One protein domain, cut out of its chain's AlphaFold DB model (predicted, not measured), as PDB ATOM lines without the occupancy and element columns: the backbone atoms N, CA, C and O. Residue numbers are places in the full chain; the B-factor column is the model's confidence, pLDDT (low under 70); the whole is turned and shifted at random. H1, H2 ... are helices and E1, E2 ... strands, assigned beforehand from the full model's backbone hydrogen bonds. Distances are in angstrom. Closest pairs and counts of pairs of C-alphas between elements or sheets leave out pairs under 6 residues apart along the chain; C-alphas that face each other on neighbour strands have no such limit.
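What this domain is: This is residues 190 to 273 of the 383 residues of the protein "Thioredoxin domain-containing protein" of Leptospira kobayashii (UniProt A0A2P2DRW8). A twisted sheet of four strands forms the core, with H1 packed along one face over E2 and E1. H2 and H3 make an open L-shaped arch over the other face, meeting at a corner and reaching the sheet with residues 215 to 220 of H2 and 230 to 236 of H3. The 84 printed residues hold, in chain order, H1 E1 H2 H3 E2 E3 E4; the mixed sheet runs E2 E1 E3 E4, and the class is mixed, helices and strands. The whole is compact, with a radius of gyration of the C-alphas of 12.5 A and spans of 34 by 31 by 19 A.

Where its parts are: E1 is residues 202 to 208, 19.0 A long, from C-alpha 202 at (142.382, 133.484, 108.895). E2 is 237 to 243, 18.6 A; E3 is 259 to 263; E4 is 269 to 273, ending at (151.244, 121.557, 104.992). H1, residues 190 to 199, begins at (131.582, 126.269, 112.943) and is 14.3 A long; H2 is 214 to 224, 14.5 A; H3 is 227 to 236, 13.9 A.

How they stand to each other: E2 and E1 are parallel, with N 240 and O 204 2.8 A apart. E1 and E3 are antiparallel, with N 205 and O 261 at 2.9 A. E3 and E4 form a hairpin, with N 262 and O 271 at 2.9 A. E1, H2 H3 and E2 form a strand-helix-strand unit, two parallel neighbour strands with helices between, whose crossover is right-handed. H1 is on the sheet at a height of 8.6 A; the C-alphas of Ala 196 and Val 238, the closest of H1 and E2, are 6.0 A apart. H2 and H3 are close but not clearly touching, about perpendicular at 81 degrees, with Phe 224 and Ile 230 their closest C-alphas at 6.3 A. Every O i to N i+4 pair is within hydrogen-bond range in H1 and H3, and 6 of 7 in H2.

The domain as a whole: The C-alphas farthest apart, of Ser 198 and Gly 214, are 34.8 A apart. The printed part has no cut; the link from E2 to E3, residues 244 to 258, is long. The mean pLDDT of the printed part is 93.2, and no printed residue is under 70.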
ATOM      1  N   ASN A 190     132.655 125.277 113.045       96.88
ATOM      2  CA  ASN A 190     131.582 126.269 112.943       96.88
ATOM      3  C   ASN A 190     131.857 127.488 113.832       96.88
ATOM      4  O   ASN A 190     131.720 128.620 113.368       96.88
ATOM      5  N   SER A 191     132.303 127.265 115.071       96.44
ATOM      6  CA  SER A 191     132.706 128.341 115.982       96.44
ATOM      7  C   SER A 191     133.932 129.089 115.460       96.44
ATOM      8  O   SER A 191     133.935 130.317 115.448       96.44
ATOM      9  N   ALA A 192     134.934 128.372 114.940       97.00
ATOM     10  CA  ALA A 192     136.111 128.997 114.343       97.00
ATOM     11  C   ALA A 192     135.739 129.879 113.140       97.00
ATOM     12  O   ALA A 192     136.213 131.004 113.038       97.00
ATOM     13  N   LYS A 193     134.821 129.433 112.274       97.62
ATOM     14  CA  LYS A 193     134.295 130.242 111.160       97.62
ATOM     15  C   LYS A 193     133.537 131.479 111.631       97.62
ATOM     16  O   LYS A 193     133.663 132.533 111.014       97.62
ATOM     17  N   ALA A 194     132.738 131.370 112.691       96.31
ATOM     18  CA  ALA A 194     132.042 132.523 113.256       96.31
ATOM     19  C   ALA A 194     133.042 133.569 113.779       96.31
ATOM     20  O   ALA A 194     132.929 134.743 113.423       96.31
ATOM     21  N   ASN A 195     134.059 133.127 114.524       94.38
ATOM     22  CA  ASN A 195     135.119 133.992 115.041       94.38
ATOM     23  C   ASN A 195     135.951 134.607 113.913       94.38
ATOM     24  O   ASN A 195     136.203 135.802 113.922       94.38
ATOM     25  N   ALA A 196     136.314 133.825 112.899       95.56
ATOM     26  CA  ALA A 196     137.112 134.302 111.773       95.56
ATOM     27  C   ALA A 196     136.384 135.390 110.973       95.56
ATOM     28  O   ALA A 196     136.989 136.367 110.536       95.56
ATOM     29  N   LYS A 197     135.058 135.270 110.822       92.88
ATOM     30  CA  LYS A 197     134.231 136.304 110.186       92.88
ATOM     31  C   LYS A 197     134.148 137.584 111.011       92.88
ATOM     32  O   LYS A 197     134.166 138.661 110.422       92.88
ATOM     33  N   SER A 198     134.041 137.482 112.337       92.19
ATOM     34  CA  SER A 198     133.945 138.658 113.208       92.19
ATOM     35  C   SER A 198     135.290 139.364 113.378       92.19
ATOM     36  O   SER A 198     135.340 140.589 113.294       92.19
ATOM     37  N   SER A 199     136.380 138.613 113.545       89.81
ATOM     38  CA  SER A 199     137.733 139.158 113.705       89.81
ATOM     39  C   SER A 199     138.421 139.493 112.380       89.81
ATOM     40  O   SER A 199     139.454 140.157 112.387       89.81
ATOM     41  N   LYS A 200     137.850 139.064 111.244       92.62
ATOM     42  CA  LYS A 200     138.455 139.152 109.902       92.62
ATOM     43  C   LYS A 200     139.838 138.496 109.843       92.62
ATOM     44  O   LYS A 200     140.714 138.967 109.120       92.62
ATOM     45  N   GLN A 201     140.022 137.423 110.608       93.00
ATOM     46  CA  GLN A 201     141.266 136.669 110.646       93.00
ATOM     47  C   GLN A 201     141.151 135.345 109.893       93.00
ATOM     48  O   GLN A 201     140.081 134.738 109.838       93.00
ATOM     49  N   ASN A 202     142.272 134.863 109.362       96.56
ATOM     50  CA  ASN A 202     142.382 133.484 108.895       96.56
ATOM     51  C   ASN A 202     142.311 132.498 110.071       96.56
ATOM     52  O   ASN A 202     142.678 132.814 111.206       96.56
ATOM     53  N   ILE A 203     141.869 131.274 109.792       98.00
ATOM     54  CA  ILE A 203     141.874 130.171 110.757       98.00
ATOM     55  C   ILE A 203     143.185 129.408 110.588       98.00
ATOM     56  O   ILE A 203     143.457 128.886 109.506       98.00
ATOM     57  N   PHE A 204     143.967 129.297 111.659       97.81
ATOM     58  CA  PHE A 204     145.024 128.293 111.743       97.81
ATOM     59  C   PHE A 204     144.401 127.028 112.327       97.81
ATOM     60  O   PHE A 204     143.984 127.036 113.483       97.81
ATOM     61  N   ALA A 205     144.298 125.960 111.540       97.69
ATOM     62  CA  ALA A 205     143.721 124.702 111.998       97.69
ATOM     63  C   ALA A 205     144.778 123.603 112.089       97.69
ATOM     64  O   ALA A 205     145.624 123.476 111.208       97.69
ATOM     65  N   ILE A 206     144.689 122.762 113.115       96.94
ATOM     66  CA  ILE A 206     145.498 121.552 113.245       96.94
ATOM     67  C   ILE A 206     144.608 120.336 113.496       96.94
ATOM     68  O   ILE A 206     143.787 120.331 114.410       96.94
ATOM     69  N   VAL A 207     144.805 119.293 112.695       96.69
ATOM     70  CA  VAL A 207     144.290 117.945 112.949       96.69
ATOM     71  C   VAL A 207     145.366 117.177 113.714       96.69
ATOM     72  O   VAL A 207     146.482 117.018 113.215       96.69
ATOM     73  N   THR A 208     145.068 116.747 114.941       94.88
ATOM     74  CA  THR A 208     146.068 116.223 115.891       94.88
ATOM     75  C   THR A 208     145.508 115.110 116.782       94.88
ATOM     76  O   THR A 208     144.298 114.982 116.938       94.88
ATOM     77  N   ALA A 209     146.395 114.305 117.369       93.50
ATOM     78  CA  ALA A 209     146.039 113.201 118.262       93.50
ATOM     79  C   ALA A 209     147.071 113.011 119.399       93.50
ATOM     80  O   ALA A 209     147.661 111.938 119.549       93.50
ATOM     81  N   PRO A 210     147.353 114.059 120.192       91.12
ATOM     82  CA  PRO A 210     148.477 114.105 121.135       91.12
ATOM     83  C   PRO A 210     148.396 113.064 122.257       91.12
ATOM     84  O   PRO A 210     149.411 112.777 122.881       91.12
ATOM     85  N   GLU A 211     147.234 112.449 122.496       89.12
ATOM     86  CA  GLU A 211     147.111 111.361 123.472       89.12
ATOM     87  C   GLU A 211     147.984 110.149 123.118       89.12
ATOM     88  O   GLU A 211     148.441 109.455 124.023       89.12
ATOM     89  N   TRP A 212     148.243 109.899 121.829       90.94
ATOM     90  CA  TRP A 212     148.983 108.716 121.370       90.94
ATOM     91  C   TRP A 212     150.002 108.987 120.251       90.94
ATOM     92  O   TRP A 212     150.848 108.138 119.987       90.94
ATOM     93  N   CYS A 213     149.935 110.135 119.576       93.00
ATOM     94  CA  CYS A 213     150.824 110.502 118.473       93.00
ATOM     95  C   CYS A 213     152.058 111.267 118.983       93.00
ATOM     96  O   CYS A 213     151.956 112.415 119.423       93.00
ATOM     97  N   GLY A 214     153.243 110.670 118.855       92.31
ATOM     98  CA  GLY A 214     154.506 111.258 119.305       92.31
ATOM     99  C   GLY A 214     154.872 112.551 118.570       92.31
ATOM    100  O   GLY A 214     155.317 113.508 119.199       92.31
ATOM    101  N   TYR A 215     154.622 112.639 117.258       93.31
ATOM    102  CA  TYR A 215     154.927 113.870 116.516       93.31
ATOM    103  C   TYR A 215     153.987 115.018 116.921       93.31
ATOM    104  O   TYR A 215     154.377 116.180 116.996       93.31
ATOM    105  N   CYS A 216     152.746 114.691 117.265       93.69
ATOM    106  CA  CYS A 216     151.776 115.646 117.776       93.69
ATOM    107  C   CYS A 216     152.238 116.242 119.112       93.69
ATOM    108  O   CYS A 216     152.186 117.456 119.293       93.69
ATOM    109  N   GLN A 217     152.756 115.401 120.012       91.12
ATOM    110  CA  GLN A 217     153.328 115.830 121.293       91.12
ATOM    111  C   GLN A 217     154.572 116.699 121.101       91.12
ATOM    112  O   GLN A 217     154.719 117.713 121.780       91.12
ATOM    113  N   HIS A 218     155.446 116.351 120.149       91.50
ATOM    114  CA  HIS A 218     156.576 117.208 119.776       91.50
ATOM    115  C   HIS A 218     156.099 118.609 119.387       91.50
ATOM    116  O   HIS A 218     156.647 119.592 119.873       91.50
ATOM    117  N   MET A 219     155.043 118.726 118.575       93.19
ATOM    118  CA  MET A 219     154.510 120.040 118.197       93.19
ATOM    119  C   MET A 219     153.917 120.808 119.384       93.19
ATOM    120  O   MET A 219     154.127 122.016 119.481       93.19
ATOM    121  N   GLU A 220     153.221 120.139 120.309       91.19
ATOM    122  CA  GLU A 220     152.747 120.784 121.542       91.19
ATOM    123  C   GLU A 220     153.919 121.335 122.374       91.19
ATOM    124  O   GLU A 220     153.874 122.484 122.811       91.19
ATOM    125  N   ASN A 221     154.999 120.566 122.523       89.38
ATOM    126  CA  ASN A 221     156.123 120.902 123.401       89.38
ATOM    127  C   ASN A 221     157.141 121.868 122.785       89.38
ATOM    128  O   ASN A 221     157.684 122.719 123.492       89.38
ATOM    129  N   GLU A 222     157.407 121.762 121.484       89.62
ATOM    130  CA  GLU A 222     158.483 122.504 120.819       89.62
ATOM    131  C   GLU A 222     158.004 123.656 119.940       89.62
ATOM    132  O   GLU A 222     158.816 124.475 119.497       89.62
ATOM    133  N   VAL A 223     156.693 123.764 119.720       92.62
ATOM    134  CA  VAL A 223     156.115 124.819 118.881       92.62
ATOM    135  C   VAL A 223     155.006 125.558 119.609       92.62
ATOM    136  O   VAL A 223     155.155 126.745 119.885       92.62
ATOM    137  N   PHE A 224     153.912 124.883 119.954       93.19
ATOM    138  CA  PHE A 224     152.723 125.563 120.476       93.19
ATOM    139  C   PHE A 224     152.854 126.037 121.922       93.19
ATOM    140  O   PHE A 224     152.095 126.906 122.333       93.19
ATOM    141  N   SER A 225     153.833 125.527 122.669       89.44
ATOM    142  CA  SER A 225     154.179 125.998 124.014       89.44
ATOM    143  C   SER A 225     155.004 127.291 124.035       89.44
ATOM    144  O   SER A 225     155.222 127.844 125.110       89.44
ATOM    145  N   LYS A 226     155.524 127.751 122.888       89.50
ATOM    146  CA  LYS A 226     156.484 128.862 122.834       89.50
ATOM    147  C   LYS A 226     155.751 130.202 122.828       89.50
ATOM    148  O   LYS A 226     154.877 130.421 121.993       89.50
ATOM    149  N   ASP A 227     156.152 131.127 123.697       86.44
ATOM    150  CA  ASP A 227     155.443 132.395 123.934       86.44
ATOM    151  C   ASP A 227     155.151 133.205 122.662       86.44
ATOM    152  O   ASP A 227     154.040 133.713 122.488       86.44
ATOM    153  N   ASN A 228     156.107 133.290 121.730       86.19
ATOM    154  CA  ASN A 228     155.888 134.011 120.473       86.19
ATOM    155  C   ASN A 228     154.852 133.314 119.585       86.19
ATOM    156  O   ASN A 228     154.031 133.982 118.962       86.19
ATOM    157  N   VAL A 229     154.844 131.978 119.550       92.25
ATOM    158  CA  VAL A 229     153.839 131.197 118.814       92.25
ATOM    159  C   VAL A 229     152.463 131.393 119.432       92.25
ATOM    160  O   VAL A 229     151.506 131.663 118.706       92.25
ATOM    161  N   ILE A 230     152.369 131.339 120.760       88.25
ATOM    162  CA  ILE A 230     151.129 131.576 121.507       88.25
ATOM    163  C   ILE A 230     150.565 132.955 121.179       88.25
ATOM    164  O   ILE A 230     149.401 133.086 120.794       88.25
ATOM    165  N   LYS A 231     151.403 133.989 121.295       87.19
ATOM    166  CA  LYS A 231     151.032 135.375 121.005       87.19
ATOM    167  C   LYS A 231     150.566 135.532 119.561       87.19
ATOM    168  O   LYS A 231     149.518 136.138 119.331       87.19
ATOM    169  N   THR A 232     151.300 134.988 118.595       90.75
ATOM    170  CA  THR A 232     150.948 135.094 117.173       90.75
ATOM    171  C   THR A 232     149.642 134.374 116.864       90.75
ATOM    172  O   THR A 232     148.750 134.977 116.269       90.75
ATOM    173  N   LEU A 233     149.472 133.127 117.312       95.12
ATOM    174  CA  LEU A 233     148.247 132.364 117.060       95.12
ATOM    175  C   LEU A 233     147.019 133.013 117.700       95.12
ATOM    176  O   LEU A 233     145.985 133.093 117.049       95.12
ATOM    177  N   ASN A 234     147.133 133.530 118.925       93.38
ATOM    178  CA  ASN A 234     146.007 134.164 119.614       93.38
ATOM    179  C   ASN A 234     145.654 135.556 119.060       93.38
ATOM    180  O   ASN A 234     144.510 135.982 119.191       93.38
ATOM    181  N   SER A 235     146.615 136.289 118.483       90.94
ATOM    182  CA  SER A 235     146.399 137.681 118.044       90.94
ATOM    183  C   SER A 235     146.212 137.860 116.538       90.94
ATOM    184  O   SER A 235     145.610 138.851 116.120       90.94
ATOM    185  N   LYS A 236     146.719 136.940 115.709       94.19
ATOM    186  CA  LYS A 236     146.716 137.071 114.238       94.19
ATOM    187  C   LYS A 236     145.855 136.029 113.527       94.19
ATOM    188  O   LYS A 236     145.607 136.181 112.329       94.19
ATOM    189  N   PHE A 237     145.406 135.005 114.249       96.88
ATOM    190  CA  PHE A 237     144.637 133.886 113.719       96.88
ATOM    191  C   PHE A 237     143.470 133.531 114.636       96.88
ATOM    192  O   PHE A 237     143.419 133.907 115.803       96.88
ATOM    193  N   VAL A 238     142.552 132.736 114.097       97.69
ATOM    194  CA  VAL A 238     141.621 131.938 114.891       97.69
ATOM    195  C   VAL A 238     142.197 130.523 115.021       97.69
ATOM    196  O   VAL A 238     142.167 129.779 114.038       97.69
ATOM    197  N   PRO A 239     142.751 130.130 116.183       96.81
ATOM    198  CA  PRO A 239     143.342 128.808 116.365       96.81
ATOM    199  C   PRO A 239     142.255 127.735 116.543       96.81
ATOM    200  O   PRO A 239     141.461 127.765 117.483       96.81
ATOM    201  N   LEU A 240     142.225 126.763 115.636       97.19
ATOM    202  CA  LEU A 240     141.298 125.634 115.613       97.19
ATOM    203  C   LEU A 240     142.064 124.325 115.827       97.19
ATOM    204  O   LEU A 240     142.981 124.001 115.076       97.19
ATOM    205  N   GLN A 241     141.654 123.543 116.815       96.12
ATOM    206  CA  GLN A 241     142.184 122.210 117.068       96.12
ATOM    207  C   GLN A 241     141.107 121.162 116.794       96.12
ATOM    208  O   GLN A 241     140.017 121.190 117.365       96.12
ATOM    209  N   ILE A 242     141.429 120.210 115.927       96.62
ATOM    210  CA  ILE A 242     140.583 119.075 115.579       96.62
ATOM    211  C   ILE A 242     141.274 117.816 116.090       96.62
ATOM    212  O   ILE A 242     142.256 117.353 115.512       96.62
ATOM    213  N   LEU A 243     140.769 117.279 117.198       94.75
ATOM    214  CA  LEU A 243     141.230 116.001 117.733       94.75
ATOM    215  C   LEU A 243     140.747 114.837 116.856       94.75
ATOM    216  O   LEU A 243     139.737 114.956 116.159       94.75
ATOM    217  N   ASP A 244     141.414 113.692 116.944       92.75
ATOM    218  CA  ASP A 244     141.009 112.438 116.293       92.75
ATOM    219  C   ASP A 244     139.639 111.913 116.764       92.75
ATOM    220  O   ASP A 244     139.003 111.115 116.079       92.75
ATOM    221  N   THR A 245     139.141 112.406 117.898       92.50
ATOM    222  CA  THR A 245     137.783 112.146 118.403       92.50
ATOM    223  C   THR A 245     136.754 113.208 117.993       92.50
ATOM    224  O   THR A 245     135.579 113.102 118.355       92.50
ATOM    225  N   SER A 246     137.167 114.260 117.279       94.50
ATOM    226  CA  SER A 246     136.292 115.379 116.926       94.50
ATOM    227  C   SER A 246     135.244 114.973 115.882       94.50
ATOM    228  O   SER A 246     135.590 114.349 114.877       94.50
ATOM    229  N   PRO A 247     133.973 115.402 116.022       94.81
ATOM    230  CA  PRO A 247     132.963 115.189 114.984       94.81
ATOM    231  C   PRO A 247     133.279 115.944 113.683       94.81
ATOM    232  O   PRO A 247     132.759 115.588 112.629       94.81
ATOM    233  N   ASP A 248     134.127 116.976 113.743       95.75
ATOM    234  CA  ASP A 248     134.544 117.761 112.580       95.75
ATOM    235  C   ASP A 248     135.724 117.122 111.822       95.75
ATOM    236  O   ASP A 248     136.098 117.626 110.764       95.75
ATOM    237  N   LEU A 249     136.290 116.007 112.308       95.44
ATOM    238  CA  LEU A 249     137.454 115.346 111.703       95.44
ATOM    239  C   LEU A 249     137.229 114.988 110.228       95.44
ATOM    240  O   LEU A 249     138.092 115.228 109.387       95.44
ATOM    241  N   ASN A 250     136.042 114.475 109.893       95.06
ATOM    242  CA  ASN A 250     135.685 114.061 108.532       95.06
ATOM    243  C   ASN A 250     135.580 115.223 107.524       95.06
ATOM    244  O   ASN A 250     135.450 114.982 106.323       95.06
ATOM    245  N   LYS A 251     135.634 116.476 107.992       94.75
ATOM    246  CA  LYS A 251     135.642 117.675 107.140       94.75
ATOM    247  C   LYS A 251     137.034 117.996 106.605       94.75
ATOM    248  O   LYS A 251     137.151 118.793 105.674       94.75
ATOM    249  N   PHE A 252     138.075 117.381 107.163       93.88
ATOM    250  CA  PHE A 252     139.462 117.589 106.771       93.88
ATOM    251  C   PHE A 252     139.988 116.380 106.000       93.88
ATOM    252  O   PHE A 252     139.744 115.231 106.357       93.88
ATOM    253  N   LYS A 253     140.736 116.646 104.926       91.88
ATOM    254  CA  LYS A 253     141.481 115.621 104.189       91.88
ATOM    255  C   LYS A 253     142.925 115.642 104.665       91.88
ATOM    256  O   LYS A 253     143.629 116.610 104.386       91.88
ATOM    257  N   PHE A 254     143.351 114.596 105.360       91.44
ATOM    258  CA  PHE A 254     144.709 114.443 105.877       91.44
ATOM    259  C   PHE A 254     145.184 113.004 105.698       91.44
ATOM    260  O   PHE A 254     144.377 112.077 105.620       91.44
ATOM    261  N   GLU A 255     146.502 112.826 105.624       86.56
ATOM    262  CA  GLU A 255     147.125 111.509 105.457       86.56
ATOM    263  C   GLU A 255     147.782 110.988 106.735       86.56
ATOM    264  O   GLU A 255     148.162 109.821 106.751       86.56
ATOM    265  N   GLY A 256     147.901 111.828 107.770       90.81
ATOM    266  CA  GLY A 256     148.509 111.520 109.063       90.81
ATOM    267  C   GLY A 256     148.483 112.704 110.031       90.81
ATOM    268  O   GLY A 256     148.036 113.797 109.683       90.81
ATOM    269  N   TYR A 257     148.957 112.485 111.252       93.69
ATOM    270  CA  TYR A 257     148.993 113.475 112.322       93.69
ATOM    271  C   TYR A 257     150.428 113.933 112.664       93.69
ATOM    272  O   TYR A 257     151.339 113.109 112.720       93.69
ATOM    273  N   PRO A 258     150.635 115.211 113.011       94.00
ATOM    274  CA  PRO A 258     149.694 116.308 112.827       94.00
ATOM    275  C   PRO A 258     149.618 116.732 111.351       94.00
ATOM    276  O   PRO A 258     150.599 116.633 110.619       94.00
ATOM    277  N   THR A 259     148.470 117.263 110.928       94.50
ATOM    278  CA  THR A 259     148.348 118.012 109.663       94.50
ATOM    279  C   THR A 259     147.813 119.406 109.963       94.50
ATOM    280  O   THR A 259     146.853 119.541 110.725       94.50
ATOM    281  N   MET A 260     148.423 120.442 109.385       96.31
ATOM    282  CA  MET A 260     148.036 121.832 109.618       96.31
ATOM    283  C   MET A 260     147.435 122.463 108.368       96.31
ATOM    284  O   MET A 260     147.745 122.094 107.237       96.31
ATOM    285  N   TYR A 261     146.574 123.448 108.588       97.25
ATOM    286  CA  TYR A 261     145.858 124.155 107.541       97.25
ATOM    287  C   TYR A 261     145.789 125.640 107.847       97.25
ATOM    288  O   TYR A 261     145.640 126.050 108.999       97.25
ATOM    289  N   ILE A 262     145.790 126.429 106.782       97.38
ATOM    290  CA  ILE A 262     145.326 127.808 106.808       97.38
ATOM    291  C   ILE A 262     143.996 127.837 106.071       97.38
ATOM    292  O   ILE A 262     143.915 127.420 104.913       97.38
ATOM    293  N   LEU A 263     142.947 128.311 106.740       96.56
ATOM    294  CA  LEU A 263     141.623 128.480 106.148       96.56
ATOM    295  C   LEU A 263     141.240 129.959 106.110       96.56
ATOM    296  O   LEU A 263     141.588 130.723 107.011       96.56
ATOM    297  N   ASP A 264     140.459 130.345 105.107       93.88
ATOM    298  CA  ASP A 264     139.793 131.648 105.104       93.88
ATOM    299  C   ASP A 264     138.635 131.698 106.126       93.88
ATOM    300  O   ASP A 264     138.242 130.687 106.720       93.88
ATOM    301  N   GLY A 265     138.017 132.872 106.303       89.94
ATOM    302  CA  GLY A 265     136.877 133.043 107.218       89.94
ATOM    303  C   GLY A 265     135.617 132.236 106.859       89.94
ATOM    304  O   GLY A 265     134.696 132.107 107.670       89.94
ATOM    305  N   ASN A 266     135.546 131.649 105.663       91.38
ATOM    306  CA  ASN A 266     134.482 130.725 105.267       91.38
ATOM    307  C   ASN A 266     134.852 129.254 105.514       91.38
ATOM    308  O   ASN A 266     134.002 128.377 105.319       91.38
ATOM    309  N   GLY A 267     136.062 128.977 105.998       91.88
ATOM    310  CA  GLY A 267     136.593 127.636 106.221       91.88
ATOM    311  C   GLY A 267     137.088 126.961 104.943       91.88
ATOM    312  O   GLY A 267     137.213 125.737 104.926       91.88
ATOM    313  N   LYS A 268     137.333 127.713 103.864       94.00
ATOM    314  CA  LYS A 268     137.977 127.180 102.659       94.00
ATOM    315  C   LYS A 268     139.477 127.065 102.915       94.00
ATOM    316  O   LYS A 268     140.090 128.021 103.378       94.00
ATOM    317  N   VAL A 269     140.061 125.921 102.567       94.88
ATOM    318  CA  VAL A 269     141.512 125.703 102.643       94.88
ATOM    319  C   VAL A 269     142.229 126.653 101.681       94.88
ATOM    320  O   VAL A 269     141.971 126.625 100.474       94.88
ATOM    321  N   ILE A 270     143.103 127.493 102.232       93.12
ATOM    322  CA  ILE A 270     144.072 128.317 101.501       93.12
ATOM    323  C   ILE A 270     145.338 127.494 101.272       93.12
ATOM    324  O   ILE A 270     145.838 127.449 100.152       93.12
ATOM    325  N   ASP A 271     145.822 126.833 102.326       91.62
ATOM    326  CA  ASP A 271     147.047 126.037 102.308       91.62
ATOM    327  C   ASP A 271     146.975 124.875 103.311       91.62
ATOM    328  O   ASP A 271     146.247 124.948 104.312       91.62
ATOM    329  N   ALA A 272     147.704 123.797 103.029       88.38
ATOM    330  CA  ALA A 272     147.736 122.576 103.828       88.38
ATOM    331  C   ALA A 272     149.130 121.939 103.774       88.38
ATOM    332  O   ALA A 272     149.495 121.300 102.789       88.38
ATOM    333  N   GLU A 273     149.887 122.085 104.856       81.38
ATOM    334  CA  GLU A 273     151.244 121.557 104.992       81.38
ATOM    335  C   GLU A 273     151.564 121.379 106.485       81.38
ATOM    336  O   GLU A 273     150.780 121.750 107.359       81.38
TER     337      GLU A 273